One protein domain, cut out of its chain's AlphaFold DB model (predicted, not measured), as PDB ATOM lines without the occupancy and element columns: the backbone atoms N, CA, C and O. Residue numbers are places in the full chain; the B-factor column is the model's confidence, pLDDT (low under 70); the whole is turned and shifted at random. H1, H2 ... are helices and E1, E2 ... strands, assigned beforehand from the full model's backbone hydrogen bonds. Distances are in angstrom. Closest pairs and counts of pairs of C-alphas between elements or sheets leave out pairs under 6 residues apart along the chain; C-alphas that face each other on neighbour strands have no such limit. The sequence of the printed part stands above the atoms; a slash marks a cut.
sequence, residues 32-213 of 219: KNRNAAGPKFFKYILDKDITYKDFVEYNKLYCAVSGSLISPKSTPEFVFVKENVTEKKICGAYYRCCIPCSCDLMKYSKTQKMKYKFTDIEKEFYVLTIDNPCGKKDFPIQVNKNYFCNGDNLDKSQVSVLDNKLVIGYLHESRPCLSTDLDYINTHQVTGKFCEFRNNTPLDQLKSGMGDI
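This is residues 32 to 213 of the 219 residues of an uncharacterized protein of Candidatus Pelagibacter sp. RS40 (UniProt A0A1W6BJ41). One six-stranded sheet, curled like part of a barrel, folds back on itself: E5, E4 and E3 face E2 and E6, with E1 as the hinge. H1 packs on E5 with H2 beside it, while H3 and H4 pack on E1, H5 packs on H3, and H6 is near H3. The 182 printed residues include six named helices and six named strands, in the order H1 H2 E1 E2 H3 E3 E4 E5 E6 H4 H5 H6; the class is mixed, helices and strands. The mixed sheet runs E5 E4 E3 E1 E2 E6; the whole is compact, with a radius of gyration of the C-alphas of 15.7 A and spans of 40 by 39 by 34 A.

In the sheet, E5 is residues 165 to 170, E4 122 to 131 (26.4 A), E3 110 to 117 (22.6 A), E1 77 to 83 (18.3 A), E2 89 to 94 and E6 172 to 176. H1 is residues 38 to 46, beginning at C-alpha (-35.495, 21.480, 28.759), H2 52 to 58, H3 101 to 108, H4 179 to 187, H5 189 to 200 (15.6 A) and H6 210 to 213, ending at C-alpha (-35.506, 22.872, 16.492).

The sheet is strongly twisted, and E4 bends by 55 degrees at residue 128. E3, E4 and E5 form a meander, each strand the antiparallel neighbour of the one before, with N 114 and O 125 at 2.8 A and N 168 and O 128 at 2.8 A. E3 and E1 are parallel, with N 111 and O 82 at 2.9 A. E2 is antiparallel to E1, N 79 and O 92 at 3.0 A, and to E6, N 91 and O 175 at 2.8 A. H1 and H2, a helical hairpin on the same face of the sheet, only just touch, with 3 pairs of C-alphas within 8 A, the closest Ile 45 and Phe 55 at 6.6 A. H3 touches H5, the closest C-alphas being Cys 103 and Cys 195 at 4.8 A, at a steep tilt of 46 degrees, the same way. H4 lies over E1 at a height over the sheet of 8.6 A, and touches H5 only at the corner, C-alphas of Asn 186 and Gly 192 closest at 3.9 A. H6 is close to H3 but not clearly touching, C-alphas of Cys 101 and Gly 211 closest at 5.9 A. Every O i to N i+4 pair is within hydrogen-bond range in H1, H2, H3 and H4, and 5 of 8 in H5; H6 is too short for one.

The C-alphas farthest apart, Asp 120 and Gln 205, are 48.2 A apart. The printed part has no cut; the links H2 to E1 and E4 to E5 are long. Mean pLDDT of the printed part is 95.7, with residue 208 under 70.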
ATOM      1  N   LYS A  32     -40.274   8.926  24.946       93.31
ATOM      2  CA  LYS A  32     -38.811   9.050  24.787       93.31
ATOM      3  C   LYS A  32     -38.350  10.238  23.923       93.31
ATOM      4  O   LYS A  32     -37.151  10.370  23.628       93.31
ATOM      5  N   ASN A  33     -39.258  11.118  23.510       94.25
ATOM      6  CA  ASN A  33     -38.928  12.352  22.818       94.25
ATOM      7  C   ASN A  33     -38.500  13.405  23.841       94.25
ATOM      8  O   ASN A  33     -39.206  13.704  24.787       94.25
ATOM      9  N   ARG A  34     -37.325  13.985  23.642       93.38
ATOM     10  CA  ARG A  34     -36.726  14.984  24.537       93.38
ATOM     11  C   ARG A  34     -36.343  16.256  23.788       93.38
ATOM     12  O   ARG A  34     -35.710  17.138  24.353       93.38
ATOM     13  N   ASN A  35     -36.688  16.344  22.505       93.12
ATOM     14  CA  ASN A  35     -36.267  17.444  21.649       93.12
ATOM     15  C   ASN A  35     -36.817  18.768  22.180       93.12
ATOM     16  O   ASN A  35     -38.028  18.918  22.336       93.12
ATOM     17  N   ALA A  36     -35.910  19.709  22.452       92.62
ATOM     18  CA  ALA A  36     -36.208  21.013  23.046       92.62
ATOM     19  C   ALA A  36     -37.002  20.935  24.366       92.62
ATOM     20  O   ALA A  36     -37.672  21.885  24.764       92.62
ATOM     21  N   ALA A  37     -36.912  19.805  25.075       93.75
ATOM     22  CA  ALA A  37     -37.700  19.535  26.271       93.75
ATOM     23  C   ALA A  37     -36.967  19.873  27.583       93.75
ATOM     24  O   ALA A  37     -37.269  19.302  28.630       93.75
ATOM     25  N   GLY A  38     -36.046  20.845  27.553       97.31
ATOM     26  CA  GLY A  38     -35.495  21.480  28.759       97.31
ATOM     27  C   GLY A  38     -36.566  21.898  29.785       97.31
ATOM     28  O   GLY A  38     -36.417  21.559  30.961       97.31
ATOM     29  N   PRO A  39     -37.702  22.497  29.364       98.19
ATOM     30  CA  PRO A  39     -38.815  22.812  30.264       98.19
ATOM     31  C   PRO A  39     -39.340  21.639  31.096       98.19
ATOM     32  O   PRO A  39     -39.714  21.829  32.253       98.19
ATOM     33  N   LYS A  40     -39.358  20.422  30.531       97.88
ATOM     34  CA  LYS A  40     -39.839  19.223  31.230       97.88
ATOM     35  C   LYS A  40     -38.893  18.819  32.351       97.88
ATOM     36  O   LYS A  40     -39.364  18.506  33.439       97.88
ATOM     37  N   PHE A  41     -37.580  18.879  32.116       98.25
ATOM     38  CA  PHE A  41     -36.602  18.669  33.183       98.25
ATOM     39  C   PHE A  41     -36.738  19.727  34.271       98.25
ATOM     40  O   PHE A  41     -36.832  19.370  35.441       98.25
ATOM     41  N   PHE A  42     -36.797  21.010  33.900       98.62
ATOM     42  CA  PHE A  42     -36.911  22.090  34.877       98.62
ATOM     43  C   PHE A  42     -38.143  21.917  35.772       98.62
ATOM     44  O   PHE A  42     -38.014  21.940  36.995       98.62
ATOM     45  N   LYS A  43     -39.322  21.685  35.174       98.44
ATOM     46  CA  LYS A  43     -40.564  21.441  35.921       98.44
ATOM     47  C   LYS A  43     -40.442  20.215  36.818       98.44
ATOM     48  O   LYS A  43     -40.753  20.298  37.998       98.44
ATOM     49  N   TYR A  44     -39.934  19.111  36.268       98.31
ATOM     50  CA  TYR A  44     -39.741  17.871  37.012       98.31
ATOM     51  C   TYR A  44     -38.875  18.065  38.260       98.31
ATOM     52  O   TYR A  44     -39.201  17.546  39.321       98.31
ATOM     53  N   ILE A  45     -37.780  18.816  38.133       98.44
ATOM     54  CA  ILE A  45     -36.850  19.089  39.230       98.44
ATOM     55  C   ILE A  45     -37.476  20.046  40.249       98.44
ATOM     56  O   ILE A  45     -37.359  19.800  41.444       98.44
ATOM     57  N   LEU A  46     -38.130  21.119  39.791       98.25
ATOM     58  CA  LEU A  46     -38.749  22.114  40.670       98.25
ATOM     59  C   LEU A  46     -39.881  21.510  41.517       98.25
ATOM     60  O   LEU A  46     -40.030  21.881  42.673       98.25
ATOM     61  N   ASP A  47     -40.632  20.553  40.962       97.75
ATOM     62  CA  ASP A  47     -41.721  19.853  41.656       97.75
ATOM     63  C   ASP A  47     -41.243  18.862  42.730       97.75
ATOM     64  O   ASP A  47     -42.062  18.340  43.492       97.75
ATOM     65  N   LYS A  48     -39.943  18.543  42.783       97.25
ATOM     66  CA  LYS A  48     -39.410  17.670  43.832       97.25
ATOM     67  C   LYS A  48     -39.370  18.414  45.169       97.25
ATOM     68  O   LYS A  48     -39.044  19.597  45.238       97.25
ATOM     69  N   ASP A  49     -39.599  17.670  46.244       97.19
ATOM     70  CA  ASP A  49     -39.379  18.143  47.611       97.19
ATOM     71  C   ASP A  49     -37.881  18.052  47.952       97.19
ATOM     72  O   ASP A  49     -37.389  17.029  48.432       97.19
ATOM     73  N   ILE A  50     -37.114  19.077  47.568       97.75
ATOM     74  CA  ILE A  50     -35.643  19.093  47.639       97.75
ATOM     75  C   ILE A  50     -35.098  20.406  48.203       97.75
ATOM     76  O   ILE A  50     -35.780  21.432  48.226       97.75
ATOM     77  N   THR A  51     -33.835  20.363  48.633       98.56
ATOM     78  CA  THR A  51     -33.085  21.554  49.047       98.56
ATOM     79  C   THR A  51     -32.714  22.417  47.843       98.56
ATOM     80  O   THR A  51     -32.651  21.939  46.703       98.56
ATOM     81  N   TYR A  52     -32.373  23.684  48.085       98.50
ATOM     82  CA  TYR A  52     -31.845  24.541  47.021       98.50
ATOM     83  C   TYR A  52     -30.540  23.994  46.416       98.50
ATOM     84  O   TYR A  52     -30.327  24.084  45.207       98.50
ATOM     85  N   LYS A  53     -29.669  23.384  47.234       98.00
ATOM     86  CA  LYS A  53     -28.421  22.767  46.754       98.00
ATOM     87  C   LYS A  53     -28.708  21.654  45.745       98.00
ATOM     88  O   LYS A  53     -28.127  21.645  44.664       98.00
ATOM     89  N   ASP A  54     -29.627  20.754  46.078       98.25
ATOM     90  CA  ASP A  54     -30.019  19.653  45.201       98.25
ATOM     91  C   ASP A  54     -30.617  20.180  43.891       98.25
ATOM     92  O   ASP A  54     -30.272  19.691  42.813       98.25
ATOM     93  N   PHE A  55     -31.471  21.207  43.968       98.62
ATOM     94  CA  PHE A  55     -32.035  21.873  42.792       98.62
ATOM     95  C   PHE A  55     -30.936  22.391  41.857       98.62
ATOM     96  O   PHE A  55     -31.005  22.166  40.645       98.62
ATOM     97  N   VAL A  56     -29.910  23.048  42.404       98.31
ATOM     98  CA  VAL A  56     -28.765  23.529  41.622       98.31
ATOM     99  C   VAL A  56     -28.034  22.362  40.958       98.31
ATOM    100  O   VAL A  56     -27.783  22.438  39.757       98.31
ATOM    101  N   GLU A  57     -27.747  21.270  41.671       98.06
ATOM    102  CA  GLU A  57     -27.039  20.113  41.099       98.06
ATOM    103  C   GLU A  57     -27.818  19.436  39.963       98.06
ATOM    104  O   GLU A  57     -27.252  19.192  38.895       98.06
ATOM    105  N   TYR A  58     -29.125  19.203  40.122       98.44
ATOM    106  CA  TYR A  58     -29.950  18.645  39.042       98.44
ATOM    107  C   TYR A  58     -29.945  19.528  37.787       98.44
ATOM    108  O   TYR A  58     -29.878  19.025  36.663       98.44
ATOM    109  N   ASN A  59     -29.979  20.852  37.962       98.38
ATOM    110  CA  ASN A  59     -30.008  21.802  36.851       98.38
ATOM    111  C   ASN A  59     -28.677  21.929  36.088       98.38
ATOM    112  O   ASN A  59     -28.601  22.700  35.130       98.38
ATOM    113  N   LYS A  60     -27.633  21.180  36.462       98.25
ATOM    114  CA  LYS A  60     -26.398  21.042  35.667       98.25
ATOM    115  C   LYS A  60     -26.488  19.929  34.619       98.25
ATOM    116  O   LYS A  60     -25.653  19.859  33.721       98.25
ATOM    117  N   LEU A  61     -27.475  19.038  34.742       98.19
ATOM    118  CA  LEU A  61     -27.479  17.724  34.088       98.19
ATOM    119  C   LEU A  61     -28.329  17.648  32.822       98.19
ATOM    120  O   LEU A  61     -28.441  16.578  32.226       98.19
ATOM    121  N   TYR A  62     -28.912  18.759  32.381       98.12
ATOM    122  CA  TYR A  62     -29.644  18.827  31.124       98.12
ATOM    123  C   TYR A  62     -29.412  20.164  30.423       98.12
ATOM    124  O   TYR A  62     -29.160  21.193  31.044       98.12
ATOM    125  N   CYS A  63     -29.513  20.143  29.100       98.00
ATOM    126  CA  CYS A  63     -29.424  21.332  28.271       98.00
ATOM    127  C   CYS A  63     -30.814  21.955  28.120       98.00
ATOM    128  O   CYS A  63     -31.706  21.333  27.537       98.00
ATOM    129  N   ALA A  64     -30.982  23.195  28.584       97.62
ATOM    130  CA  ALA A  64     -32.243  23.934  28.485       97.62
ATOM    131  C   ALA A  64     -32.728  24.103  27.031       97.62
ATOM    132  O   ALA A  64     -33.925  24.083  26.761       97.62
ATOM    133  N   VAL A  65     -31.786  24.226  26.091       97.06
ATOM    134  CA  VAL A  65     -32.058  24.410  24.656       97.06
ATOM    135  C   VAL A  65     -32.506  23.116  23.981       97.06
ATOM    136  O   VAL A  65     -33.496  23.105  23.260       97.06
ATOM    137  N   SER A  66     -31.783  22.012  24.185       95.25
ATOM    138  CA  SER A  66     -31.989  20.793  23.389       95.25
ATOM    139  C   SER A  66     -32.797  19.706  24.094       95.25
ATOM    140  O   SER A  66     -33.295  18.812  23.415       95.25
ATOM    141  N   GLY A  67     -32.895  19.747  25.428       95.38
ATOM    142  CA  GLY A  67     -33.406  18.642  26.243       95.38
ATOM    143  C   GLY A  67     -32.499  17.403  26.245       95.38
ATOM    144  O   GLY A  67     -32.944  16.297  26.536       95.38
ATOM    145  N   SER A  68     -31.216  17.554  25.907       96.44
ATOM    146  CA  SER A  68     -30.220  16.484  26.067       96.44
ATOM    147  C   SER A  68     -29.663  16.453  27.485       96.44
ATOM    148  O   SER A  68     -29.445  17.512  28.074       96.44
ATOM    149  N   LEU A  69     -29.355  15.259  27.995       96.88
ATOM    150  CA  LEU A  69     -28.581  15.118  29.225       96.88
ATOM    151  C   LEU A  69     -27.152  15.630  29.044       96.88
ATOM    152  O   LEU A  69     -26.581  15.588  27.950       96.88
ATOM    153  N   ILE A  70     -26.587  16.105  30.144       97.19
ATOM    154  CA  ILE A  70     -25.236  16.641  30.235       97.19
ATOM    155  C   ILE A  70     -24.447  15.775  31.209       97.19
ATOM    156  O   ILE A  70     -24.960  15.346  32.242       97.19
ATOM    157  N   SER A  71     -23.188  15.509  30.865       95.00
ATOM    158  CA  SER A  71     -22.284  14.770  31.740       95.00
ATOM    159  C   SER A  71     -22.145  15.489  33.089       95.00
ATOM    160  O   SER A  71     -21.910  16.697  33.101       95.00
ATOM    161  N   PRO A  72     -22.170  14.775  34.228       93.56
ATOM    162  CA  PRO A  72     -21.922  15.379  35.542       93.56
ATOM    163  C   PRO A  72     -20.562  16.082  35.663       93.56
ATOM    164  O   PRO A  72     -20.368  16.908  36.546       93.56
ATOM    165  N   LYS A  73     -19.611  15.753  34.780       92.81
ATOM    166  CA  LYS A  73     -18.265  16.346  34.735       92.81
ATOM    167  C   LYS A  73     -18.160  17.545  33.786       92.81
ATOM    168  O   LYS A  73     -17.059  18.041  33.560       92.81
ATOM    169  N   SER A  74     -19.260  17.965  33.165       94.50
ATOM    170  CA  SER A  74     -19.251  19.080  32.222       94.50
ATOM    171  C   SER A  74     -18.926  20.397  32.917       94.50
ATOM    172  O   SER A  74     -19.428  20.688  34.001       94.50
ATOM    173  N   THR A  75     -18.122  21.222  32.254       94.88
ATOM    174  CA  THR A  75     -17.893  22.609  32.651       94.88
ATOM    175  C   THR A  75     -18.954  23.509  32.013       94.88
ATOM    176  O   THR A  75     -19.307  23.306  30.844       94.88
ATOM    177  N   PRO A  76     -19.502  24.486  32.753       97.12
ATOM    178  CA  PRO A  76     -20.437  25.432  32.176       97.12
ATOM    179  C   PRO A  76     -19.721  26.416  31.253       97.12
ATOM    180  O   PRO A  76     -18.530  26.692  31.379       97.12
ATOM    181  N   GLU A  77     -20.494  26.976  30.339       96.50
ATOM    182  CA  GLU A  77     -20.111  28.105  29.510       96.50
ATOM    183  C   GLU A  77     -20.555  29.400  30.204       96.50
ATOM    184  O   GLU A  77     -21.684  29.474  30.694       96.50
ATOM    185  N   PHE A  78     -19.708  30.430  30.238       98.12
ATOM    186  CA  PHE A  78     -20.114  31.733  30.764       98.12
ATOM    187  C   PHE A  78     -20.834  32.531  29.674       98.12
ATOM    188  O   PHE A  78     -20.290  32.760  28.591       98.12
ATOM    189  N   VAL A  79     -22.081  32.914  29.943       98.50
ATOM    190  CA  VAL A  79     -22.993  33.524  28.967       98.50
ATOM    191  C   VAL A  79     -23.623  34.792  29.528       98.50
ATOM    192  O   VAL A  79     -23.685  34.977  30.743       98.50
ATOM    193  N   PHE A  80     -24.158  35.637  28.643       98.31
ATOM    194  CA  PHE A  80     -25.102  36.684  29.026       98.31
ATOM    195  C   PHE A  80     -26.471  36.419  28.403       98.31
ATOM    196  O   PHE A  80     -26.571  35.983  27.258       98.31
ATOM    197  N   VAL A  81     -27.533  36.746  29.130       98.38
ATOM    198  CA  VAL A  81     -28.915  36.716  28.644       98.38
ATOM    199  C   VAL A  81     -29.573  38.041  29.010       98.38
ATOM    200  O   VAL A  81     -29.294  38.610  30.066       98.38
ATOM    201  N   LYS A  82     -30.415  38.582  28.127       98.38
ATOM    202  CA  LYS A  82     -31.135  39.827  28.416       98.38
ATOM    203  C   LYS A  82     -32.286  39.556  29.378       98.38
ATOM    204  O   LYS A  82     -33.054  38.613  29.181       98.38
ATOM    205  N   GLU A  83     -32.402  40.381  30.406       97.88
ATOM    206  CA  GLU A  83     -33.535  40.357  31.322       97.88
ATOM    207  C   GLU A  83     -34.812  40.800  30.596       97.88
ATOM    208  O   GLU A  83     -34.765  41.648  29.703       97.88
ATOM    209  N   ASN A  84     -35.931  40.157  30.928       94.00
ATOM    210  CA  ASN A  84     -37.166  40.212  30.149       94.00
ATOM    211  C   ASN A  84     -37.810  41.611  30.032       94.00
ATOM    212  O   ASN A  84     -38.467  41.883  29.033       94.00
ATOM    213  N   VAL A  85     -37.660  42.479  31.036       91.69
ATOM    214  CA  VAL A  85     -38.371  43.770  31.121       91.69
ATOM    215  C   VAL A  85     -37.430  44.941  30.850       91.69
ATOM    216  O   VAL A  85     -37.740  45.862  30.103       91.69
ATOM    217  N   THR A  86     -36.265  44.915  31.481       95.62
ATOM    218  CA  THR A  86     -35.267  45.986  31.486       95.62
ATOM    219  C   THR A  86     -34.250  45.865  30.358       95.62
ATOM    220  O   THR A  86     -33.454  46.784  30.172       95.62
ATOM    221  N   GLU A  87     -34.211  44.726  29.657       96.56
ATOM    222  CA  GLU A  87     -33.201  44.378  28.645       96.56
ATOM    223  C   GLU A  87     -31.746  44.402  29.156       96.56
ATOM    224  O   GLU A  87     -30.799  44.236  28.377       96.56
ATOM    225  N   LYS A  88     -31.539  44.561  30.473       97.56
ATOM    226  CA  LYS A  88     -30.214  44.515  31.095       97.56
ATOM    227  C   LYS A  88     -29.611  43.131  30.901       97.56
ATOM    228  O   LYS A  88     -30.291  42.117  31.026       97.56
ATOM    229  N   LYS A  89     -28.312  43.077  30.619       98.44
ATOM    230  CA  LYS A  89     -27.597  41.806  30.480       98.44
ATOM    231  C   LYS A  89     -27.332  41.211  31.863       98.44
ATOM    232  O   LYS A  89     -26.715  41.852  32.715       98.44
ATOM    233  N   ILE A  90     -27.785  39.980  32.058       98.75
ATOM    234  CA  ILE A  90     -27.495  39.149  33.223       98.75
ATOM    235  C   ILE A  90     -26.513  38.077  32.774       98.75
ATOM    236  O   ILE A  90     -26.758  37.375  31.795       98.75
ATOM    237  N   CYS A  91     -25.397  37.982  33.480       98.69
ATOM    238  CA  CYS A  91     -24.339  37.029  33.214       98.69
ATOM    239  C   CYS A  91     -24.453  35.861  34.184       98.69
ATOM    240  O   CYS A  91     -24.864  36.046  35.331       98.69
ATOM    241  N   GLY A  92     -24.091  34.669  33.729       98.50
ATOM    242  CA  GLY A  92     -24.124  33.464  34.546       98.50
ATOM    243  C   GLY A  92     -23.516  32.267  33.832       98.50
ATOM    244  O   GLY A  92     -23.140  32.329  32.659       98.50
ATOM    245  N   ALA A  93     -23.426  31.167  34.564       98.44
ATOM    246  CA  ALA A  93     -22.976  29.884  34.062       98.44
ATOM    247  C   ALA A  93     -24.139  29.124  33.400       98.44
ATOM    248  O   ALA A  93     -25.237  28.997  33.951       98.44
ATOM    249  N   TYR A  94     -23.886  28.583  32.210       98.44
ATOM    250  CA  TYR A  94     -24.835  27.761  31.470       98.44
ATOM    251  C   TYR A  94     -24.224  26.415  31.086       98.44
ATOM    252  O   TYR A  94     -23.239  26.334  30.351       98.44
ATOM    253  N   TYR A  95     -24.851  25.337  31.545       97.88
ATOM    254  CA  TYR A  95     -24.483  23.982  31.162       97.88
ATOM    255  C   TYR A  95     -25.119  23.654  29.809       97.88
ATOM    256  O   TYR A  95     -26.337  23.551  29.674       97.88
ATOM    257  N   ARG A  96     -24.278  23.492  28.781       94.19
ATOM    258  CA  ARG A  96     -24.694  23.119  27.421       94.19
ATOM    259  C   ARG A  96     -24.308  21.678  27.099       94.19
ATOM    260  O   ARG A  96     -23.254  21.211  27.515       94.19
ATOM    261  N   CYS A  97     -25.097  21.004  26.262       94.38
ATOM    262  CA  CYS A  97     -24.722  19.688  25.727       94.38
ATOM    263  C   CYS A  97     -23.728  19.783  24.556       94.38
ATOM    264  O   CYS A  97     -22.844  18.946  24.419       94.38
ATOM    265  N   CYS A  98     -23.867  20.796  23.695       92.75
ATOM    266  CA  CYS A  98     -23.032  20.995  22.511       92.75
ATOM    267  C   CYS A  98     -23.128  22.440  22.000       92.75
ATOM    268  O   CYS A  98     -24.027  23.195  22.373       92.75
ATOM    269  N   ILE A  99     -22.199  22.823  21.129       91.38
ATOM    270  CA  ILE A  99     -22.324  24.018  20.287       91.38
ATOM    271  C   ILE A  99     -23.327  23.671  19.166       91.38
ATOM    272  O   ILE A  99     -23.214  22.572  18.620       91.38
ATOM    273  N   PRO A 100     -24.319  24.524  18.831       92.31
ATOM    274  CA  PRO A 100     -24.431  25.958  19.135       92.31
ATOM    275  C   PRO A 100     -25.350  26.342  20.315       92.31
ATOM    276  O   PRO A 100     -25.782  27.490  20.381       92.31
ATOM    277  N   CYS A 101     -25.658  25.449  21.264       95.19
ATOM    278  CA  CYS A 101     -26.717  25.709  22.254       95.19
ATOM    279  C   CYS A 101     -26.501  26.971  23.112       95.19
ATOM    280  O   CYS A 101     -27.474  27.610  23.491       95.19
ATOM    281  N   SER A 102     -25.260  27.351  23.428       95.75
ATOM    282  CA  SER A 102     -24.989  28.621  24.122       95.75
ATOM    283  C   SER A 102     -25.373  29.832  23.268       95.75
ATOM    284  O   SER A 102     -25.981  30.766  23.778       95.75
ATOM    285  N   CYS A 103     -25.087  29.802  21.968       96.06
ATOM    286  CA  CYS A 103     -25.403  30.886  21.040       96.06
ATOM    287  C   CYS A 103     -26.908  31.062  20.870       96.06
ATOM    288  O   CYS A 103     -27.421  32.174  20.993       96.06
ATOM    289  N   ASP A 104     -27.602  29.944  20.647       95.88
ATOM    290  CA  ASP A 104     -29.048  29.938  20.462       95.88
ATOM    291  C   ASP A 104     -29.752  30.390  21.757       95.88
ATOM    292  O   ASP A 104     -30.691  31.183  21.702       95.88
ATOM    293  N   LEU A 105     -29.245  29.988  22.933       97.19
ATOM    294  CA  LEU A 105     -29.721  30.508  24.216       97.19
ATOM    295  C   LEU A 105     -29.545  32.030  24.303       97.19
ATOM    296  O   LEU A 105     -30.517  32.746  24.543       97.19
ATOM    297  N   MET A 106     -28.324  32.531  24.104       97.38
ATOM    298  CA  MET A 106     -28.005  33.957  24.247       97.38
ATOM    299  C   MET A 106     -28.825  34.846  23.300       97.38
ATOM    300  O   MET A 106     -29.091  36.003  23.626       97.38
ATOM    301  N   LYS A 107     -29.219  34.322  22.132       96.38
ATOM    302  CA  LYS A 107     -30.000  35.061  21.133       96.38
ATOM    303  C   LYS A 107     -31.510  34.993  21.356       96.38
ATOM    304  O   LYS A 107     -32.168  36.024  21.242       96.38
ATOM    305  N   TYR A 108     -32.056  33.805  21.616       96.88
ATOM    306  CA  TYR A 108     -33.506  33.566  21.556       96.88
ATOM    307  C   TYR A 108     -34.171  33.403  22.924       96.88
ATOM    308  O   TYR A 108     -35.389  33.264  22.988       96.88
ATOM    309  N   SER A 109     -33.405  33.424  24.015       97.88
ATOM    310  CA  SER A 109     -33.965  33.389  25.367       97.88
ATOM    311  C   SER A 109     -33.887  34.742  26.068       97.88
ATOM    312  O   SER A 109     -33.087  35.621  25.733       97.88
ATOM    313  N   LYS A 110     -34.738  34.889  27.077       98.50
ATOM    314  CA  LYS A 110     -34.695  35.948  28.081       98.50
ATOM    315  C   LYS A 110     -34.459  35.334  29.446       98.50
ATOM    316  O   LYS A 110     -34.642  34.132  29.640       98.50
ATOM    317  N   THR A 111     -34.100  36.159  30.415       98.56
ATOM    318  CA  THR A 111     -34.043  35.726  31.807       98.56
ATOM    319  C   THR A 111     -34.941  36.558  32.701       98.56
ATOM    320  O   THR A 111     -35.209  37.726  32.424       98.56
ATOM    321  N   GLN A 112     -35.424  35.939  33.772       98.00
ATOM    322  CA  GLN A 112     -36.274  36.583  34.756       98.00
ATOM    323  C   GLN A 112     -36.059  35.945  36.126       98.00
ATOM    324  O   GLN A 112     -35.697  34.773  36.227       98.00
ATOM    325  N   LYS A 113     -36.272  36.722  37.187       98.12
ATOM    326  CA  LYS A 113     -36.233  36.223  38.560       98.12
ATOM    327  C   LYS A 113     -37.477  35.401  38.885       98.12
ATOM    328  O   LYS A 113     -38.596  35.848  38.662       98.12
ATOM    329  N   MET A 114     -37.265  34.231  39.471       97.81
ATOM    330  CA  MET A 114     -38.286  33.382  40.069       97.81
ATOM    331  C   MET A 114     -38.016  33.278  41.570       97.81
ATOM    332  O   MET A 114     -36.871  33.086  41.982       97.81
ATOM    333  N   LYS A 115     -39.072  33.388  42.379       98.25
ATOM    334  CA  LYS A 115     -39.033  33.129  43.821       98.25
ATOM    335  C   LYS A 115     -39.637  31.756  44.095       98.25
ATOM    336  O   LYS A 115     -40.722  31.464  43.597       98.25
ATOM    337  N   TYR A 116     -38.950  30.925  44.871       98.31
ATOM    338  CA  TYR A 116     -39.422  29.588  45.226       98.31
ATOM    339  C   TYR A 116     -39.022  29.211  46.653       98.31
ATOM    340  O   TYR A 116     -37.958  29.608  47.134       98.31
ATOM    341  N   LYS A 117     -39.875  28.430  47.321       98.38
ATOM    342  CA  LYS A 117     -39.624  27.892  48.659       98.38
ATOM    343  C   LYS A 117     -39.185  26.433  48.547       98.38
ATOM    344  O   LYS A 117     -40.009  25.566  48.287       98.38
ATOM    345  N   PHE A 118     -37.894  26.194  48.746       98.44
ATOM    346  CA  PHE A 118     -37.307  24.863  48.898       98.44
ATOM    347  C   PHE A 118     -37.514  24.350  50.330       98.44
ATOM    348  O   PHE A 118     -37.981  25.090  51.203       98.44
ATOM    349  N   THR A 119     -37.157  23.090  50.586       98.25
ATOM    350  CA  THR A 119     -37.322  22.473  51.915       98.25
ATOM    351  C   THR A 119     -36.522  23.175  53.010       98.25
ATOM    352  O   THR A 119     -36.946  23.205  54.163       98.25
ATOM    353  N   ASP A 120     -35.377  23.752  52.648       98.06
ATOM    354  CA  ASP A 120     -34.426  24.393  53.550       98.06
ATOM    355  C   ASP A 120     -34.485  25.928  53.518       98.06
ATOM    356  O   ASP A 120     -34.171  26.574  54.519       98.06
ATOM    357  N   ILE A 121     -34.873  26.531  52.388       98.25
ATOM    358  CA  ILE A 121     -34.798  27.985  52.201       98.25
ATOM    359  C   ILE A 121     -35.805  28.520  51.174       98.25
ATOM    360  O   ILE A 121     -36.134  27.870  50.185       98.25
ATOM    361  N   GLU A 122     -36.251  29.765  51.356       98.31
ATOM    362  CA  GLU A 122     -36.880  30.539  50.283       98.31
ATOM    363  C   GLU A 122     -35.814  31.311  49.493       98.31
ATOM    364  O   GLU A 122     -35.032  32.076  50.062       98.31
ATOM    365  N   LYS A 123     -35.770  31.122  48.172       98.06
ATOM    366  CA  LYS A 123     -34.734  31.695  47.311       98.06
ATOM    367  C   LYS A 123     -35.338  32.403  46.106       98.06
ATOM    368  O   LYS A 123     -36.283  31.920  45.491       98.06
ATOM    369  N   GLU A 124     -34.739  33.533  45.751       98.19
ATOM    370  CA  GLU A 124     -34.930  34.190  44.461       98.19
ATOM    371  C   GLU A 124     -33.712  33.917  43.569       98.19
ATOM    372  O   GLU A 124     -32.569  34.051  44.018       98.19
ATOM    373  N   PHE A 125     -33.949  33.511  42.324       98.38
ATOM    374  CA  PHE A 125     -32.906  33.142  41.366       98.38
ATOM    375  C   PHE A 125     -33.349  33.396  39.919       98.38
ATOM    376  O   PHE A 125     -34.540  33.527  39.648       98.38
ATOM    377  N   TYR A 126     -32.404  33.481  38.977       98.62
ATOM    378  CA  TYR A 126     -32.729  33.717  37.569       98.62
ATOM    379  C   TYR A 126     -33.015  32.416  36.818       98.62
ATOM    380  O   TYR A 126     -32.231  31.466  36.841       98.62
ATOM    381  N   VAL A 127     -34.125  32.408  36.092       98.75
ATOM    382  CA  VAL A 127     -34.505  31.343  35.166       98.75
ATOM    383  C   VAL A 127     -34.366  31.808  33.723       98.75
ATOM    384  O   VAL A 127     -34.438  33.001  33.423       98.75
ATOM    385  N   LEU A 128     -34.145  30.858  32.828       98.81
ATOM    386  CA  LEU A 128     -34.118  31.042  31.384       98.81
ATOM    387  C   LEU A 128     -35.533  30.845  30.846       98.81
ATOM    388  O   LEU A 128     -36.217  29.893  31.223       98.81
ATOM    389  N   THR A 129     -35.966  31.728  29.956       98.62
ATOM    390  CA  THR A 129     -37.336  31.768  29.440       98.62
ATOM    391  C   THR A 129     -37.368  31.997  27.934       98.62
ATOM    392  O   THR A 129     -36.473  32.639  27.383       98.62
ATOM    393  N   ILE A 130     -38.411  31.495  27.280       98.38
ATOM    394  CA  ILE A 130     -38.780  31.835  25.898       98.38
ATOM    395  C   ILE A 130     -40.262  32.212  25.846       98.38
ATOM    396  O   ILE A 130     -41.022  31.895  26.765       98.38
ATOM    397  N   ASP A 131     -40.679  32.881  24.777       97.44
ATOM    398  CA  ASP A 131     -42.087  33.226  24.576       97.44
ATOM    399  C   ASP A 131     -42.957  31.973  24.408       97.44
ATOM    400  O   ASP A 131     -42.474  30.915  23.998       97.44
ATOM    401  N   ASN A 132     -44.251  32.086  24.732       97.50
ATOM    402  CA  ASN A 132     -45.210  30.990  24.586       97.50
ATOM    403  C   ASN A 132     -45.218  30.464  23.128       97.50
ATOM    404  O   ASN A 132     -45.629  31.192  22.220       97.50
ATOM    405  N   PRO A 133     -44.814  29.201  22.881       96.88
ATOM    406  CA  PRO A 133     -44.751  28.653  21.533       96.88
ATOM    407  C   PRO A 133     -46.076  28.058  21.038       96.88
ATOM    408  O   PRO A 133     -46.176  27.686  19.872       96.88
ATOM    409  N   CYS A 134     -47.088  27.916  21.892       96.88
ATOM    410  CA  CYS A 134     -48.220  27.026  21.645       96.88
ATOM    411  C   CYS A 134     -49.143  27.473  20.504       96.88
ATOM    412  O   CYS A 134     -49.656  26.616  19.784       96.88
ATOM    413  N   GLY A 135     -49.276  28.782  20.277       93.94
ATOM    414  CA  GLY A 135     -50.049  29.349  19.165       93.94
ATOM    415  C   GLY A 135     -49.295  29.460  17.832       93.94
ATOM    416  O   GLY A 135     -49.823  30.019  16.869       93.94
ATOM    417  N   LYS A 136     -48.046  28.978  17.742       93.75
ATOM    418  CA  LYS A 136     -47.238  29.098  16.517       93.75
ATOM    419  C   LYS A 136     -47.768  28.186  15.414       93.75
ATOM    420  O   LYS A 136     -47.984  26.992  15.627       93.75
ATOM    421  N   LYS A 137     -47.914  28.742  14.206       90.94
ATOM    422  CA  LYS A 137     -48.306  27.983  13.002       90.94
ATOM    423  C   LYS A 137     -47.206  27.027  12.544       90.94
ATOM    424  O   LYS A 137     -47.494  25.965  12.010       90.94
ATOM    425  N   ASP A 138     -45.954  27.406  12.759       90.75
ATOM    426  CA  ASP A 138     -44.747  26.682  12.368       90.75
ATOM    427  C   ASP A 138     -44.095  25.944  13.549       90.75
ATOM    428  O   ASP A 138     -42.873  25.784  13.592       90.75
ATOM    429  N   PHE A 139     -44.908  25.480  14.507       94.31
ATOM    430  CA  PHE A 139     -44.431  24.690  15.639       94.31
ATOM    431  C   PHE A 139     -43.591  23.493  15.141       94.31
ATOM    432  O   PHE A 139     -44.041  22.754  14.259       94.31
ATOM    433  N   PRO A 140     -42.373  23.274  15.671       92.94
ATOM    434  CA  PRO A 140     -41.476  22.249  15.147       92.94
ATOM    435  C   PRO A 140     -42.051  20.841  15.347       92.94
ATOM    436  O   PRO A 140     -42.223  20.386  16.474       92.94
ATOM    437  N   ILE A 141     -42.279  20.117  14.247       93.00
ATOM    438  CA  ILE A 141     -42.881  18.768  14.245       93.00
ATOM    439  C   ILE A 141     -42.077  17.733  15.049       93.00
ATOM    440  O   ILE A 141     -42.617  16.734  15.511       93.00
ATOM    441  N   GLN A 142     -40.777  17.965  15.235       94.31
ATOM    442  CA  GLN A 142     -39.895  17.096  16.013       94.31
ATOM    443  C   GLN A 142     -40.114  17.210  17.529       94.31
ATOM    444  O   GLN A 142     -39.583  16.388  18.283       94.31
ATOM    445  N   VAL A 143     -40.833  18.237  17.981       95.31
ATOM    446  CA  VAL A 143     -41.099  18.524  19.391       95.31
ATOM    447  C   VAL A 143     -42.491  18.016  19.741       95.31
ATOM    448  O   VAL A 143     -43.462  18.301  19.042       95.31
ATOM    449  N   ASN A 144     -42.611  17.283  20.848       96.25
ATOM    450  CA  ASN A 144     -43.921  16.878  21.341       96.25
ATOM    451  C   ASN A 144     -44.654  18.101  21.917       96.25
ATOM    452  O   ASN A 144     -44.373  18.537  23.031       96.25
ATOM    453  N   LYS A 145     -45.606  18.656  21.158       95.69
ATOM    454  CA  LYS A 145     -46.370  19.851  21.546       95.69
ATOM    455  C   LYS A 145     -47.101  19.684  22.888       95.69
ATOM    456  O   LYS A 145     -47.141  20.629  23.675       95.69
ATOM    457  N   ASN A 146     -47.585  18.480  23.197       95.50
ATOM    458  CA  ASN A 146     -48.337  18.193  24.425       95.50
ATOM    459  C   ASN A 146     -47.472  18.267  25.694       95.50
ATOM    460  O   ASN A 146     -48.002  18.278  26.799       95.50
ATOM    461  N   TYR A 147     -46.145  18.339  25.568       95.06
ATOM    462  CA  TYR A 147     -45.263  18.583  26.711       95.06
ATOM    463  C   TYR A 147     -45.248  20.026  27.184       95.06
ATOM    464  O   TYR A 147     -44.757  20.278  28.277       95.06
ATOM    465  N   PHE A 148     -45.760  20.958  26.388       95.69
ATOM    466  CA  PHE A 148     -45.698  22.383  26.699       95.69
ATOM    467  C   PHE A 148     -47.070  23.040  26.644       95.69
ATOM    468  O   PHE A 148     -47.255  24.074  27.274       95.69
ATOM    469  N   CYS A 149     -48.007  22.468  25.883       97.50
ATOM    470  CA  CYS A 149     -49.192  23.171  25.420       97.50
ATOM    471  C   CYS A 149     -50.493  22.446  25.746       97.50
ATOM    472  O   CYS A 149     -50.629  21.250  25.495       97.50
ATOM    473  N   ASN A 150     -51.480  23.227  26.177       97.00
ATOM    474  CA  ASN A 150     -52.891  22.876  26.175       97.00
ATOM    475  C   ASN A 150     -53.611  23.845  25.223       97.00
ATOM    476  O   ASN A 150     -53.883  25.001  25.566       97.00
ATOM    477  N   GLY A 151     -53.825  23.397  23.983       94.88
ATOM    478  CA  GLY A 151     -54.217  24.272  22.878       94.88
ATOM    479  C   GLY A 151     -53.122  25.296  22.560       94.88
ATOM    480  O   GLY A 151     -51.966  24.923  22.348       94.88
ATOM    481  N   ASP A 152     -53.488  26.578  22.561       96.19
ATOM    482  CA  ASP A 152     -52.577  27.706  22.299       96.19
ATOM    483  C   ASP A 152     -51.945  28.291  23.578       96.19
ATOM    484  O   ASP A 152     -51.163  29.244  23.527       96.19
ATOM    485  N   ASN A 153     -52.251  27.708  24.739       97.75
ATOM    486  CA  ASN A 153     -51.737  28.142  26.032       97.75
ATOM    487  C   ASN A 153     -50.693  27.167  26.573       97.75
ATOM    488  O   ASN A 153     -50.737  25.971  26.290       97.75
ATOM    489  N   LEU A 154     -49.789  27.679  27.408       98.31
ATOM    490  CA  LEU A 154     -48.843  26.852  28.152       98.31
ATOM    491  C   LEU A 154     -49.574  25.965  29.169       98.31
ATOM    492  O   LEU A 154     -50.374  26.451  29.972       98.31
ATOM    493  N   ASP A 155     -49.260  24.673  29.175       98.06
ATOM    494  CA  ASP A 155     -49.791  23.716  30.140       98.06
ATOM    495  C   ASP A 155     -48.975  23.744  31.441       98.06
ATOM    496  O   ASP A 155     -47.937  23.096  31.579       98.06
ATOM    497  N   LYS A 156     -49.480  24.476  32.438       97.56
ATOM    498  CA  LYS A 156     -48.846  24.616  33.761       97.56
ATOM    499  C   LYS A 156     -48.706  23.294  34.533       97.56
ATOM    500  O   LYS A 156     -47.939  23.239  35.493       97.56
ATOM    501  N   SER A 157     -49.425  22.236  34.144       96.56
ATOM    502  CA  SER A 157     -49.229  20.900  34.720       96.56
ATOM    503  C   SER A 157     -47.952  20.232  34.200       96.56
ATOM    504  O   SER A 157     -47.350  19.425  34.907       96.56
ATOM    505  N   GLN A 158     -47.508  20.596  32.994       97.00
ATOM    506  CA  GLN A 158     -46.359  19.993  32.320       97.00
ATOM    507  C   GLN A 158     -45.088  20.836  32.423       97.00
ATOM    508  O   GLN A 158     -43.991  20.276  32.400       97.00
ATOM    509  N   VAL A 159     -45.224  22.162  32.528       98.25
ATOM    510  CA  VAL A 159     -44.104  23.113  32.486       98.25
ATOM    511  C   VAL A 159     -44.240  24.237  33.505       98.25
ATOM    512  O   VAL A 159     -45.336  24.579  33.948       98.25
ATOM    513  N   SER A 160     -43.109  24.847  33.859       98.50
ATOM    514  CA  SER A 160     -43.089  26.062  34.674       98.50
ATOM    515  C   SER A 160     -43.323  27.288  33.792       98.50
ATOM    516  O   SER A 160     -42.737  27.414  32.714       98.50
ATOM    517  N   VAL A 161     -44.178  28.199  34.258       98.25
ATOM    518  CA  VAL A 161     -44.587  29.406  33.525       98.25
ATOM    519  C   VAL A 161     -44.371  30.630  34.403       98.25
ATOM    520  O   VAL A 161     -44.765  30.624  35.569       98.25
ATOM    521  N   LEU A 162     -43.791  31.681  33.833       97.31
ATOM    522  CA  LEU A 162     -43.572  32.964  34.496       97.31
ATOM    523  C   LEU A 162     -43.947  34.084  33.520       97.31
ATOM    524  O   LEU A 162     -43.427  34.106  32.412       97.31
ATOM    525  N   ASP A 163     -44.905  34.940  33.879       95.25
ATOM    526  CA  ASP A 163     -45.424  36.026  33.025       95.25
ATOM    527  C   ASP A 163     -45.774  35.594  31.590       95.25
ATOM    528  O   ASP A 163     -45.398  36.224  30.604       95.25
ATOM    529  N   ASN A 164     -46.498  34.473  31.475       95.81
ATOM    530  CA  ASN A 164     -46.876  33.839  30.204       95.81
ATOM    531  C   ASN A 164     -45.687  33.391  29.326       95.81
ATOM    532  O   ASN A 164     -45.859  33.082  28.147       95.81
ATOM    533  N   LYS A 165     -44.485  33.311  29.897       97.75
ATOM    534  CA  LYS A 165     -43.296  32.752  29.256       97.75
ATOM    535  C   LYS A 165     -43.014  31.352  29.759       97.75
ATOM    536  O   LYS A 165     -43.240  31.022  30.926       97.75
ATOM    537  N   LEU A 166     -42.502  30.530  28.855       98.62
ATOM    538  CA  LEU A 166     -42.087  29.170  29.144       98.62
ATOM    539  C   LEU A 166     -40.721  29.198  29.819       98.62
ATOM    540  O   LEU A 166     -39.763  29.706  29.239       98.62
ATOM    541  N   VAL A 167     -40.613  28.621  31.014       98.75
ATOM    542  CA  VAL A 167     -39.323  28.443  31.682       98.75
ATOM    543  C   VAL A 167     -38.627  27.214  31.107       98.75
ATOM    544  O   VAL A 167     -39.165  26.111  31.149       98.75
ATOM    545  N   ILE A 168     -37.425  27.410  30.567       98.50
ATOM    546  CA  ILE A 168     -36.653  26.363  29.883       98.50
ATOM    547  C   ILE A 168     -35.500  25.813  30.730       98.50
ATOM    548  O   ILE A 168     -34.999  24.729  30.437       98.50
ATOM    549  N   GLY A 169     -35.066  26.548  31.759       98.38
ATOM    550  CA  GLY A 169     -33.976  26.119  32.629       98.38
ATOM    551  C   GLY A 169     -33.550  27.153  33.668       98.38
ATOM    552  O   GLY A 169     -34.135  28.228  33.783       98.38
ATOM    553  N   TYR A 170     -32.503  26.823  34.417       98.69
ATOM    554  CA  TYR A 170     -31.896  27.666  35.451       98.69
ATOM    555  C   TYR A 170     -30.614  28.340  34.932       98.69
ATOM    556  O   TYR A 170     -29.790  27.683  34.292       98.69
ATOM    557  N   LEU A 171     -30.432  29.638  35.207       98.69
ATOM    558  CA  LEU A 171     -29.185  30.353  34.923       98.69
ATOM    559  C   LEU A 171     -28.322  30.390  36.191       98.69
ATOM    560  O   LEU A 171     -28.600  31.146  37.129       98.69
ATOM    561  N   HIS A 172     -27.272  29.571  36.206       98.56
ATOM    562  CA  HIS A 172     -26.432  29.360  37.382       98.56
ATOM    563  C   HIS A 172     -25.589  30.592  37.697       98.56
ATOM    564  O   HIS A 172     -25.144  31.293  36.789       98.56
ATOM    565  N   GLU A 173     -25.352  30.834  38.990       97.69
ATOM    566  CA  GLU A 173     -24.431  31.876  39.486       97.69
ATOM    567  C   GLU A 173     -24.686  33.259  38.860       97.69
ATOM    568  O   GLU A 173     -23.776  34.022  38.531       97.69
ATOM    569  N   SER A 174     -25.965  33.560  38.657       98.06
ATOM    570  CA  SER A 174     -26.410  34.691  37.861       98.06
ATOM    571  C   SER A 174     -26.328  36.018  38.601       98.06
ATOM    572  O   SER A 174     -26.730  36.149  39.759       98.06
ATOM    573  N   ARG A 175     -25.858  37.044  37.891       98.06
ATOM    574  CA  ARG A 175     -25.784  38.429  38.370       98.06
ATOM    575  C   ARG A 175     -25.813  39.415  37.200       98.06
ATOM    576  O   ARG A 175     -25.515  39.022  36.073       98.06
ATOM    577  N   PRO A 176     -26.140  40.700  37.425       98.31
ATOM    578  CA  PRO A 176     -25.912  41.726  36.411       98.31
ATOM    579  C   PRO A 176     -24.474  41.661  35.879       98.31
ATOM    580  O   PRO A 176     -23.527  41.503  36.657       98.31
ATOM    581  N   CYS A 177     -24.322  41.742  34.558       98.38
ATOM    582  CA  CYS A 177     -23.007  41.719  33.925       98.38
ATOM    583  C   CYS A 177     -22.194  42.968  34.293       98.38
ATOM    584  O   CYS A 177     -22.710  44.086  34.264       98.38
ATOM    585  N   LEU A 178     -20.907  42.773  34.557       98.25
ATOM    586  CA  LEU A 178     -19.879  43.810  34.567       98.25
ATOM    587  C   LEU A 178     -19.325  43.995  33.147       98.25
ATOM    588  O   LEU A 178     -19.471  43.115  32.298       98.25
ATOM    589  N   SER A 179     -18.643  45.112  32.882       97.44
ATOM    590  CA  SER A 179     -17.959  45.325  31.596       97.44
ATOM    591  C   SER A 179     -16.950  44.212  31.295       97.44
ATOM    592  O   SER A 179     -16.973  43.645  30.208       97.44
ATOM    593  N   THR A 180     -16.163  43.809  32.295       97.69
ATOM    594  CA  THR A 180     -15.169  42.731  32.181       97.69
ATOM    595  C   THR A 180     -15.781  41.373  31.834       97.69
ATOM    596  O   THR A 180     -15.148  40.574  31.152       97.69
ATOM    597  N   ASP A 181     -17.016  41.105  32.274       98.06
ATOM    598  CA  ASP A 181     -17.724  39.873  31.908       98.06
ATOM    599  C   ASP A 181     -18.071  39.870  30.421       98.06
ATOM    600  O   ASP A 181     -17.932  38.856  29.741       98.06
ATOM    601  N   LEU A 182     -18.530  41.017  29.916       97.81
ATOM    602  CA  LEU A 182     -18.888  41.172  28.512       97.81
ATOM    603  C   LEU A 182     -17.651  41.068  27.624       97.81
ATOM    604  O   LEU A 182     -17.721  40.405  26.594       97.81
ATOM    605  N   ASP A 183     -16.526  41.653  28.033       97.44
ATOM    606  CA  ASP A 183     -15.256  41.535  27.310       97.44
ATOM    607  C   ASP A 183     -14.786  40.078  27.249       97.44
ATOM    608  O   ASP A 183     -14.429  39.583  26.175       97.44
ATOM    609  N   TYR A 184     -14.864  39.352  28.369       97.44
ATOM    610  CA  TYR A 184     -14.572  37.920  28.403       97.44
ATOM    611  C   TYR A 184     -15.482  37.139  27.445       97.44
ATOM    612  O   TYR A 184     -14.993  36.373  26.617       97.44
ATOM    613  N   ILE A 185     -16.799  37.362  27.508       97.38
ATOM    614  CA  ILE A 185     -17.766  36.653  26.661       97.38
ATOM    615  C   ILE A 185     -17.520  36.958  25.180       97.38
ATOM    616  O   ILE A 185     -17.442  36.036  24.375       97.38
ATOM    617  N   ASN A 186     -17.350  38.229  24.818       95.81
ATOM    618  CA  ASN A 186     -17.169  38.655  23.429       95.81
ATOM    619  C   ASN A 186     -15.845  38.166  22.823       95.81
ATOM    620  O   ASN A 186     -15.762  37.950  21.616       95.81
ATOM    621  N   THR A 187     -14.805  37.975  23.639       96.50
ATOM    622  CA  THR A 187     -13.502  37.477  23.171       96.50
ATOM    623  C   THR A 187     -13.386  35.951  23.222       96.50
ATOM    624  O   THR A 187     -12.488  35.384  22.590       96.50
ATOM    625  N   HIS A 188     -14.305  35.269  23.912       96.94
ATOM    626  CA  HIS A 188     -14.323  33.815  24.010       96.94
ATOM    627  C   HIS A 188     -14.569  33.156  22.642       96.94
ATOM    628  O   HIS A 188     -15.359  33.627  21.820       96.94
ATOM    629  N   GLN A 189     -13.902  32.025  22.389       95.69
ATOM    630  CA  GLN A 189     -13.964  31.341  21.088       95.69
ATOM    631  C   GLN A 189     -15.384  30.877  20.747       95.69
ATOM    632  O   GLN A 189     -15.802  30.954  19.592       95.69
ATOM    633  N   VAL A 190     -16.131  30.418  21.755       94.50
ATOM    634  CA  VAL A 190     -17.499  29.927  21.576       94.50
ATOM    635  C   VAL A 190     -18.498  31.072  21.696       94.50
ATOM    636  O   VAL A 190     -19.162  31.402  20.721       94.50
ATOM    637  N   THR A 191     -18.604  31.684  22.876       96.25
ATOM    638  CA  THR A 191     -19.658  32.659  23.202       96.25
ATOM    639  C   THR A 191     -19.473  34.032  22.567       96.25
ATOM    640  O   THR A 191     -20.451  34.765  22.440       96.25
ATOM    641  N   GLY A 192     -18.263  34.332  22.098       95.50
ATOM    642  CA  GLY A 192     -17.942  35.505  21.301       95.50
ATOM    643  C   GLY A 192     -17.953  35.169  19.818       95.50
ATOM    644  O   GLY A 192     -18.993  35.227  19.169       95.50
ATOM    645  N   LYS A 193     -16.796  34.754  19.289       94.06
ATOM    646  CA  LYS A 193     -16.554  34.612  17.840       94.06
ATOM    647  C   LYS A 193     -17.536  33.669  17.145       94.06
ATOM    648  O   LYS A 193     -18.141  34.028  16.136       94.06
ATOM    649  N   PHE A 194     -17.695  32.448  17.662       95.12
ATOM    650  CA  PHE A 194     -18.586  31.473  17.036       95.12
ATOM    651  C   PHE A 194     -20.054  31.889  17.167       95.12
ATOM    652  O   PHE A 194     -20.806  31.783  16.198       95.12
ATOM    653  N   CYS A 195     -20.477  32.374  18.336       95.44
ATOM    654  CA  CYS A 195     -21.852  32.819  18.522       95.44
ATOM    655  C   CYS A 195     -22.184  34.058  17.704       95.44
ATOM    656  O   CYS A 195     -23.287  34.117  17.176       95.44
ATOM    657  N   GLU A 196     -21.262  34.999  17.524       94.25
ATOM    658  CA  GLU A 196     -21.435  36.125  16.607       94.25
ATOM    659  C   GLU A 196     -21.673  35.632  15.174       94.25
ATOM    660  O   GLU A 196     -22.669  36.001  14.554       94.25
ATOM    661  N   PHE A 197     -20.836  34.718  14.674       93.31
ATOM    662  CA  PHE A 197     -21.032  34.103  13.358       93.31
ATOM    663  C   PHE A 197     -22.392  33.388  13.246       93.31
ATOM    664  O   PHE A 197     -23.187  33.663  12.343       93.31
ATOM    665  N   ARG A 198     -22.693  32.492  14.194       93.00
ATOM    666  CA  ARG A 198     -23.932  31.698  14.234       93.00
ATOM    667  C   ARG A 198     -25.172  32.585  14.309       93.00
ATOM    668  O   ARG A 198     -26.144  32.335  13.605       93.00
ATOM    669  N   ASN A 199     -25.138  33.619  15.142       90.81
ATOM    670  CA  ASN A 199     -26.269  34.511  15.368       90.81
ATOM    671  C   ASN A 199     -26.510  35.469  14.200       90.81
ATOM    672  O   ASN A 199     -27.638  35.936  14.055       90.81
ATOM    673  N   ASN A 200     -25.505  35.717  13.359       91.12
ATOM    674  CA  ASN A 200     -25.637  36.517  12.141       91.12
ATOM    675  C   ASN A 200     -25.903  35.679  10.878       91.12
ATOM    676  O   ASN A 200     -26.206  36.241   9.829       91.12
ATOM    677  N   THR A 201     -25.836  34.348  10.964       90.88
ATOM    678  CA  THR A 201     -26.184  33.469   9.841       90.88
ATOM    679  C   THR A 201     -27.711  33.444   9.634       90.88
ATOM    680  O   THR A 201     -28.449  33.212  10.601       90.88
ATOM    681  N   PRO A 202     -28.215  33.668   8.403       89.88
ATOM    682  CA  PRO A 202     -29.638  33.562   8.076       89.88
ATOM    683  C   PRO A 202     -30.236  32.190   8.419       89.88
ATOM    684  O   PRO A 202     -29.568  31.165   8.298       89.88
ATOM    685  N   LEU A 203     -31.505  32.162   8.846       85.38
ATOM    686  CA  LEU A 203     -32.161  30.945   9.352       85.38
ATOM    687  C   LEU A 203     -32.244  29.810   8.323       85.38
ATOM    688  O   LEU A 203     -32.153  28.644   8.690       85.38
ATOM    689  N   ASP A 204     -32.420  30.151   7.051       85.19
ATOM    690  CA  ASP A 204     -32.447  29.236   5.907       85.19
ATOM    691  C   ASP A 204     -31.065  28.652   5.567       85.19
ATOM    692  O   ASP A 204     -30.978  27.624   4.899       85.19
ATOM    693  N   GLN A 205     -29.993  29.271   6.067       86.19
ATOM    694  CA  GLN A 205     -28.606  28.828   5.902       86.19
ATOM    695  C   GLN A 205     -28.069  28.068   7.125       86.19
ATOM    696  O   GLN A 205     -26.954  27.539   7.094       86.19
ATOM    697  N   LEU A 206     -28.839  27.999   8.216       83.94
ATOM    698  CA  LEU A 206     -28.465  27.218   9.389       83.94
ATOM    699  C   LEU A 206     -28.523  25.718   9.071       83.94
ATOM    700  O   LEU A 206     -29.475  25.210   8.480       83.94
ATOM    701  N   LYS A 207     -27.471  24.994   9.467       71.81
ATOM    702  CA  LYS A 207     -27.403  23.538   9.315       71.81
ATOM    703  C   LYS A 207     -28.247  22.852  10.392       71.81
ATOM    704  O   LYS A 207     -27.993  23.068  11.575       71.81
ATOM    705  N   SER A 208     -29.128  21.956   9.936       67.81
ATOM    706  CA  SER A 208     -30.052  21.136  10.734       67.81
ATOM    707  C   SER A 208     -29.442  20.577  12.028       67.81
ATOM    708  O   SER A 208     -28.363  19.981  12.018       67.81
ATOM    709  N   GLY A 209     -30.169  20.708  13.144       81.12
ATOM    710  CA  GLY A 209     -29.821  20.128  14.442       81.12
ATOM    711  C   GLY A 209     -30.807  20.504  15.554       81.12
ATOM    712  O   GLY A 209     -31.790  21.208  15.325       81.12
ATOM    713  N   MET A 210     -30.540  20.061  16.789       82.00
ATOM    714  CA  MET A 210     -31.399  20.390  17.942       82.00
ATOM    715  C   MET A 210     -31.449  21.895  18.247       82.00
ATOM    716  O   MET A 210     -32.471  22.374  18.729       82.00
ATOM    717  N   GLY A 211     -30.391  22.641  17.915       80.94
ATOM    718  CA  GLY A 211     -30.396  24.104  17.984       80.94
ATOM    719  C   GLY A 211     -31.458  24.720  17.071       80.94
ATOM    720  O   GLY A 211     -32.254  25.536  17.512       80.94
ATOM    721  N   ASP A 212     -31.579  24.251  15.830       86.06
ATOM    722  CA  ASP A 212     -32.576  24.773  14.885       86.06
ATOM    723  C   ASP A 212     -34.014  24.439  15.304       86.06
ATOM    724  O   ASP A 212     -34.922  25.254  15.127       86.06
ATOM    725  N   ILE A 213     -34.223  23.252  15.887       90.88
ATOM    726  CA  ILE A 213     -35.506  22.872  16.492       90.88
ATOM    727  C   ILE A 213     -35.867  23.866  17.603       90.88
ATOM    728  O   ILE A 213     -36.987  24.373  17.632       90.88
TER     729      ILE A 213